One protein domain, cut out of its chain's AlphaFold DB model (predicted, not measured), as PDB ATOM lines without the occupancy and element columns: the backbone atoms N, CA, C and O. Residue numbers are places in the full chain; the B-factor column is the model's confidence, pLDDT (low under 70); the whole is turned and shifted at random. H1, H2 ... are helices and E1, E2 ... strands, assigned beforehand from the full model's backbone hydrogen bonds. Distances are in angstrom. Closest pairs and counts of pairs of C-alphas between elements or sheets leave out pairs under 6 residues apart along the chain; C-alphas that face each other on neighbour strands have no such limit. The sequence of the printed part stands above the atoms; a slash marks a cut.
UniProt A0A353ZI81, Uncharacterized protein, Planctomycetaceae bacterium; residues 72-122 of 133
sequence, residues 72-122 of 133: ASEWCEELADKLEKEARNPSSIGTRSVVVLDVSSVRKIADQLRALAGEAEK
ATOM      1  N   ALA A  72      47.173  17.135 -39.069       75.25
ATOM      2  CA  ALA A  72      46.783  15.735 -39.137       75.25
ATOM      3  C   ALA A  72      47.080  14.999 -37.827       75.25
ATOM      4  O   ALA A  72      46.237  14.256 -37.339       75.25
ATOM      5  N   SER A  73      48.252  15.229 -37.227       75.81
ATOM      6  CA  SER A  73      48.631  14.591 -35.960       75.81
ATOM      7  C   SER A  73      47.714  15.010 -34.813       75.81
ATOM      8  O   SER A  73      47.289  14.155 -34.046       75.81
ATOM      9  N   GLU A  74      47.391  16.300 -34.697       78.00
ATOM     10  CA  GLU A  74      46.502  16.778 -33.632       78.00
ATOM     11  C   GLU A  74      45.068  16.290 -33.809       78.00
ATOM     12  O   GLU A  74      44.444  15.845 -32.848       78.00
ATOM     13  N   TRP A  75      44.548  16.332 -35.036       82.38
ATOM     14  CA  TRP A  75      43.208  15.830 -35.314       82.38
ATOM     15  C   TRP A  75      43.108  14.317 -35.064       82.38
ATOM     16  O   TRP A  75      42.119  13.853 -34.500       82.38
ATOM     17  N   CYS A  76      44.145  13.552 -35.424       81.00
ATOM     18  CA  CYS A  76      44.220  12.123 -35.122       81.00
ATOM     19  C   CYS A  76      44.245  11.849 -33.611       81.00
ATOM     20  O   CYS A  76      43.556  10.935 -33.163       81.00
ATOM     21  N   GLU A  77      44.998  12.628 -32.825       79.88
ATOM     22  CA  GLU A  77      44.983  12.529 -31.356       79.88
ATOM     23  C   GLU A  77      43.588  12.832 -30.788       79.88
ATOM     24  O   GLU A  77      43.069  12.062 -29.986       79.88
ATOM     25  N   GLU A  78      42.931  13.898 -31.256       81.56
ATOM     26  CA  GLU A  78      41.579  14.252 -30.804       81.56
ATOM     27  C   GLU A  78      40.544  13.170 -31.162       81.56
ATOM     28  O   GLU A  78      39.631  12.882 -30.382       81.56
ATOM     29  N   LEU A  79      40.667  12.557 -32.344       83.62
ATOM     30  CA  LEU A  79      39.815  11.442 -32.748       83.62
ATOM     31  C   LEU A  79      40.050  10.212 -31.861       83.62
ATOM     32  O   LEU A  79      39.078   9.574 -31.455       83.62
ATOM     33  N   ALA A  80      41.307   9.894 -31.543       82.50
ATOM     34  CA  ALA A  80      41.650   8.787 -30.656       82.50
ATOM     35  C   ALA A  80      41.036   8.982 -29.259       82.50
ATOM     36  O   ALA A  80      40.325   8.095 -28.787       82.50
ATOM     37  N   ASP A  81      41.189  10.170 -28.665       83.00
ATOM     38  CA  ASP A  81      40.612  10.506 -27.355       83.00
ATOM     39  C   ASP A  81      39.078  10.354 -27.346       83.00
ATOM     40  O   ASP A  81      38.488   9.830 -26.394       83.00
ATOM     41  N   LYS A  82      38.403  10.785 -28.423       82.19
ATOM     42  CA  LYS A  82      36.945  10.623 -28.569       82.19
ATOM     43  C   LYS A  82      36.544   9.153 -28.640       82.19
ATOM     44  O   LYS A  82      35.603   8.756 -27.958       82.19
ATOM     45  N   LEU A  83      37.248   8.349 -29.436       82.50
ATOM     46  CA  LEU A  83      36.958   6.921 -29.571       82.50
ATOM     47  C   LEU A  83      37.204   6.165 -28.263       82.50
ATOM     48  O   LEU A  83      36.381   5.334 -27.887       82.50
ATOM     49  N   GLU A  84      38.280   6.477 -27.538       84.62
ATOM     50  CA  GLU A  84      38.541   5.896 -26.218       84.62
ATOM     51  C   GLU A  84      37.453   6.255 -25.209       84.62
ATOM     52  O   GLU A  84      37.016   5.407 -24.429       84.62
ATOM     53  N   LYS A  85      36.979   7.505 -25.227       82.06
ATOM     54  CA  LYS A  85      35.895   7.947 -24.351       82.06
ATOM     55  C   LYS A  85      34.602   7.182 -24.623       82.06
ATOM     56  O   LYS A  85      33.967   6.725 -23.676       82.06
ATOM     57  N   GLU A  86      34.236   7.009 -25.889       79.12
ATOM     58  CA  GLU A  86      33.062   6.217 -26.273       79.12
ATOM     59  C   GLU A  86      33.249   4.724 -25.947       79.12
ATOM     60  O   GLU A  86      32.318   4.055 -25.501       79.12
ATOM     61  N   ALA A  87      34.476   4.204 -26.056       80.81
ATOM     62  CA  ALA A  87      34.802   2.829 -25.682       80.81
ATOM     63  C   ALA A  87      34.667   2.544 -24.175       80.81
ATOM     64  O   ALA A  87      34.568   1.377 -23.797       80.81
ATOM     65  N   ARG A  88      34.625   3.570 -23.308       82.88
ATOM     66  CA  ARG A  88      34.340   3.391 -21.869       82.88
ATOM     67  C   ARG A  88      32.886   3.013 -21.596       82.88
ATOM     68  O   ARG A  88      32.628   2.369 -20.585       82.88
ATOM     69  N   ASN A  89      31.966   3.374 -22.491       80.12
ATOM     70  CA  ASN A  89      30.545   3.042 -22.390       80.12
ATOM     71  C   ASN A  89      30.080   2.280 -23.644       80.12
ATOM     72  O   ASN A  89      29.243   2.778 -24.401       80.12
ATOM     73  N   PRO A  90      30.620   1.076 -23.898       82.56
ATOM     74  CA  PRO A  90      30.294   0.342 -25.104       82.56
ATOM     75  C   PRO A  90      28.865  -0.203 -25.031       82.56
ATOM     76  O   PRO A  90      28.385  -0.638 -23.983       82.56
ATOM     77  N   SER A  91      28.197  -0.242 -26.178       81.44
ATOM     78  CA  SER A  91      26.937  -0.966 -26.327       81.44
ATOM     79  C   SER A  91      27.218  -2.459 -26.487       81.44
ATOM     80  O   SER A  91      28.180  -2.847 -27.145       81.44
ATOM     81  N   SER A  92      26.379  -3.324 -25.924       80.50
ATOM     82  CA  SER A  92      26.501  -4.773 -26.127       80.50
ATOM     83  C   SER A  92      25.534  -5.243 -27.208       80.50
ATOM     84  O   SER A  92      24.327  -5.038 -27.102       80.50
ATOM     85  N   ILE A  93      26.060  -5.903 -28.241       83.94
ATOM     86  CA  ILE A  93      25.265  -6.598 -29.259       83.94
ATOM     87  C   ILE A  93      25.646  -8.078 -29.210       83.94
ATOM     88  O   ILE A  93      26.738  -8.479 -29.619       83.94
ATOM     89  N   GLY A  94      24.738  -8.898 -28.677       84.56
ATOM     90  CA  GLY A  94      25.005 -10.310 -28.412       84.56
ATOM     91  C   GLY A  94      26.148 -10.480 -27.408       84.56
ATOM     92  O   GLY A  94      26.081  -9.967 -26.297       84.56
ATOM     93  N   THR A  95      27.206 -11.188 -27.807       89.50
ATOM     94  CA  THR A  95      28.406 -11.431 -26.984       89.50
ATOM     95  C   THR A  95      29.531 -10.417 -27.209       89.50
ATOM     96  O   THR A  95      30.617 -10.582 -26.657       89.50
ATOM     97  N   ARG A  96      29.317  -9.383 -28.036       82.62
ATOM     98  CA  ARG A  96      30.351  -8.404 -28.404       82.62
ATOM     99  C   ARG A  96      30.023  -7.014 -27.871       82.62
ATOM    100  O   ARG A  96      28.883  -6.561 -27.960       82.62
ATOM    101  N   SER A  97      31.054  -6.325 -27.391       83.44
ATOM    102  CA  SER A  97      31.019  -4.894 -27.091       83.44
ATOM    103  C   SER A  97      31.327  -4.102 -28.356       83.44
ATOM    104  O   SER A  97      32.317  -4.374 -29.036       83.44
ATOM    105  N   VAL A  98      30.474  -3.141 -28.686       82.69
ATOM    106  CA  VAL A  98      30.579  -2.301 -29.878       82.69
ATOM    107  C   VAL A  98      30.384  -0.835 -29.513       82.69
ATOM    108  O   VAL A  98      29.584  -0.488 -28.645       82.69
ATOM    109  N   VAL A  99      31.102   0.037 -30.210       81.75
ATOM    110  CA  VAL A  99      30.889   1.484 -30.156       81.75
ATOM    111  C   VAL A  99      30.053   1.862 -31.371       81.75
ATOM    112  O   VAL A  99      30.437   1.574 -32.505       81.75
ATOM    113  N   VAL A 100      28.883   2.454 -31.137       80.94
ATOM    114  CA  VAL A 100      27.967   2.856 -32.207       80.94
ATOM    115  C   VAL A 100      28.217   4.323 -32.525       80.94
ATOM    116  O   VAL A 100      27.988   5.190 -31.689       80.94
ATOM    117  N   LEU A 101      28.677   4.593 -33.743       82.94
ATOM    118  CA  LEU A 101      28.830   5.947 -34.264       82.94
ATOM    119  C   LEU A 101      27.668   6.259 -35.202       82.94
ATOM    120  O   LEU A 101      27.259   5.415 -36.002       82.94
ATOM    121  N   ASP A 102      27.145   7.480 -35.137       85.62
ATOM    122  CA  ASP A 102      26.119   7.912 -36.072       85.62
ATOM    123  C   ASP A 102      26.699   8.088 -37.487       85.62
ATOM    124  O   ASP A 102      27.853   8.479 -37.689       85.62
ATOM    125  N   VAL A 103      25.871   7.821 -38.500       86.38
ATOM    126  CA  VAL A 103      26.284   7.868 -39.913       86.38
ATOM    127  C   VAL A 103      26.804   9.255 -40.310       86.38
ATOM    128  O   VAL A 103      27.680   9.360 -41.170       86.38
ATOM    129  N   SER A 104      26.292  10.327 -39.697       87.56
ATOM    130  CA  SER A 104      26.721  11.689 -40.020       87.56
ATOM    131  C   SER A 104      28.136  11.978 -39.506       87.56
ATOM    132  O   SER A 104      28.937  12.561 -40.236       87.56
ATOM    133  N   SER A 105      28.483  11.495 -38.311       83.44
ATOM    134  CA  SER A 105      29.831  11.575 -37.748       83.44
ATOM    135  C   SER A 105      30.815  10.733 -38.539       83.44
ATOM    136  O   SER A 105      31.895  11.220 -38.861       83.44
ATOM    137  N   VAL A 106      30.430   9.521 -38.957       87.19
ATOM    138  CA  VAL A 106      31.286   8.678 -39.811       87.19
ATOM    139  C   VAL A 106      31.610   9.378 -41.134       87.19
ATOM    140  O   VAL A 106      32.764   9.381 -41.560       87.19
ATOM    141  N   ARG A 107      30.625  10.029 -41.771       89.69
ATOM    142  CA  ARG A 107      30.859  10.812 -42.999       89.69
ATOM    143  C   ARG A 107      31.811  11.982 -42.760       89.69
ATOM    144  O   ARG A 107      32.761  12.135 -43.516       89.69
ATOM    145  N   LYS A 108      31.609  12.747 -41.683       86.81
ATOM    146  CA  LYS A 108      32.499  13.862 -41.314       86.81
ATOM    147  C   LYS A 108      33.937  13.401 -41.071       86.81
ATOM    148  O   LYS A 108      34.861  14.032 -41.572       86.81
ATOM    149  N   ILE A 109      34.120  12.291 -40.353       87.44
ATOM    150  CA  ILE A 109      35.438  11.690 -40.108       87.44
ATOM    151  C   ILE A 109      36.087  11.286 -41.436       87.44
ATOM    152  O   ILE A 109      37.251  11.599 -41.668       87.44
ATOM    153  N   ALA A 110      35.336  10.641 -42.334       86.25
ATOM    154  CA  ALA A 110      35.845  10.244 -43.645       86.25
ATOM    155  C   ALA A 110      36.249  11.449 -44.513       86.25
ATOM    156  O   ALA A 110      37.290  11.406 -45.167       86.25
ATOM    157  N   ASP A 111      35.462  12.526 -44.511       85.88
ATOM    158  CA  ASP A 111      35.777  13.744 -45.264       85.88
ATOM    159  C   ASP A 111      37.011  14.459 -44.696       85.88
ATOM    160  O   ASP A 111      37.877  14.886 -45.459       85.88
ATOM    161  N   GLN A 112      37.148  14.513 -43.367       82.88
ATOM    162  CA  GLN A 112      38.340  15.059 -42.711       82.88
ATOM    163  C   GLN A 112      39.591  14.215 -42.988       82.88
ATOM    164  O   GLN A 112      40.637  14.779 -43.292       82.88
ATOM    165  N   LEU A 113      39.488  12.881 -42.980       85.00
ATOM    166  CA  LEU A 113      40.597  11.996 -43.362       85.00
ATOM    167  C   LEU A 113      41.052  12.237 -44.802       85.00
ATOM    168  O   LEU A 113      42.250  12.303 -45.059       85.00
ATOM    169  N   ARG A 114      40.112  12.394 -45.744       84.75
ATOM    170  CA  ARG A 114      40.449  12.708 -47.143       84.75
ATOM    171  C   ARG A 114      41.097  14.079 -47.281       84.75
ATOM    172  O   ARG A 114      42.041  14.209 -48.050       84.75
ATOM    173  N   ALA A 115      40.613  15.080 -46.544       82.38
ATOM    174  CA  ALA A 115      41.212  16.410 -46.538       82.38
ATOM    175  C   ALA A 115      42.666  16.364 -46.040       82.38
ATOM    176  O   ALA A 115      43.555  16.868 -46.717       82.38
ATOM    177  N   LEU A 116      42.920  15.673 -44.922       80.31
ATOM    178  CA  LEU A 116      44.269  15.500 -44.372       80.31
ATOM    179  C   LEU A 116      45.187  14.692 -45.303       80.31
ATOM    180  O   LEU A 116      46.358  15.029 -45.453       80.31
ATOM    181  N   ALA A 117      44.665  13.652 -45.960       78.19
ATOM    182  CA  ALA A 117      45.425  12.867 -46.933       78.19
ATOM    183  C   ALA A 117      45.781  13.679 -48.192       78.19
ATOM    184  O   ALA A 117      46.895  13.568 -48.694       78.19
ATOM    185  N   GLY A 118      44.867  14.528 -48.676       71.81
ATOM    186  CA  GLY A 118      45.104  15.399 -49.833       71.81
ATOM    187  C   GLY A 118      46.031  16.588 -49.550       71.81
ATOM    188  O   GLY A 118      46.634  17.132 -50.473       71.81
ATOM    189  N   GLU A 119      46.172  17.004 -48.289       61.03
ATOM    190  CA  GLU A 119      47.160  18.013 -47.884       61.03
ATOM    191  C   GLU A 119      48.589  17.449 -47.829       61.03
ATOM    192  O   GLU A 119      49.534  18.183 -48.123       61.03
ATOM    193  N   ALA A 120      48.757  16.153 -47.536       53.22
ATOM    194  CA  ALA A 120      50.069  15.502 -47.506       53.22
ATOM    195  C   ALA A 120      50.776  15.527 -48.877       53.22
ATOM    196  O   ALA A 120      51.986  15.718 -48.930       53.22
ATOM    197  N   GLU A 121      50.034  15.446 -49.987       50.59
ATOM    198  CA  GLU A 121      50.615  15.470 -51.343       50.59
ATOM    199  C   GLU A 121      51.139  16.849 -51.782       50.59
ATOM    200  O   GLU A 121      51.914  16.945 -52.733       50.59
ATOM    201  N   LYS A 122      50.757  17.940 -51.105       50.59
ATOM    202  CA  LYS A 122      51.206  19.302 -51.462       50.59
ATOM    203  C   LYS A 122      52.470  19.752 -50.725       50.59
ATOM    204  O   LYS A 122      53.045  20.769 -51.103       50.59
TER     205      LYS A 122
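What this domain is: This is residues 72 to 122 of the 133 residues of an uncharacterized protein of Planctomycetaceae bacterium (UniProt A0A353ZI81). Two long helices, H1 and H2, run opposite ways as a loose, open pair, and a small strand hairpin, E1 and E2, makes the head at one end of the rod. The printed part has 51 residues, in the order H1, E1, E2, H2, with an antiparallel sheet; it is mostly helix and loose, radius of gyration of the C-alphas 13.6 A, spanning 45 by 19 by 15 A.

How they stand to each other: Start at H1, residues 72 to 87; H2, residues 103 to 120, is close but not clearly touching, at a shallow tilt of 24 degrees, opposite ways, their closest C-alphas, Ala 72 and Leu 116, 5.8 A apart. In both helices every O i to N i+4 pair is within hydrogen-bond range. E1, residues 91 to 93, and E2, residues 96 to 98, form an antiparallel hairpin; look for N 91 and O 98 at 2.8 A. E1 and H2 are apart.

Where its parts are: Find C-alpha 72 at (46.783, 15.735, -39.137); H1 runs 22.2 A from there. E1 measures 6.6 A and E2 6.3 A. H2 runs 26.1 A to C-alpha 120 at (50.069, 15.502, -47.506).

The domain as a whole: The farthest C-alphas, Gly 94 and Lys 122, are 45.8 A apart. The printed part has no cut, and its three links are tight. Residues 102 to 108, of which 103 to 108 belong to H2, stand free. Residues 119 to 122 have pLDDT under 70.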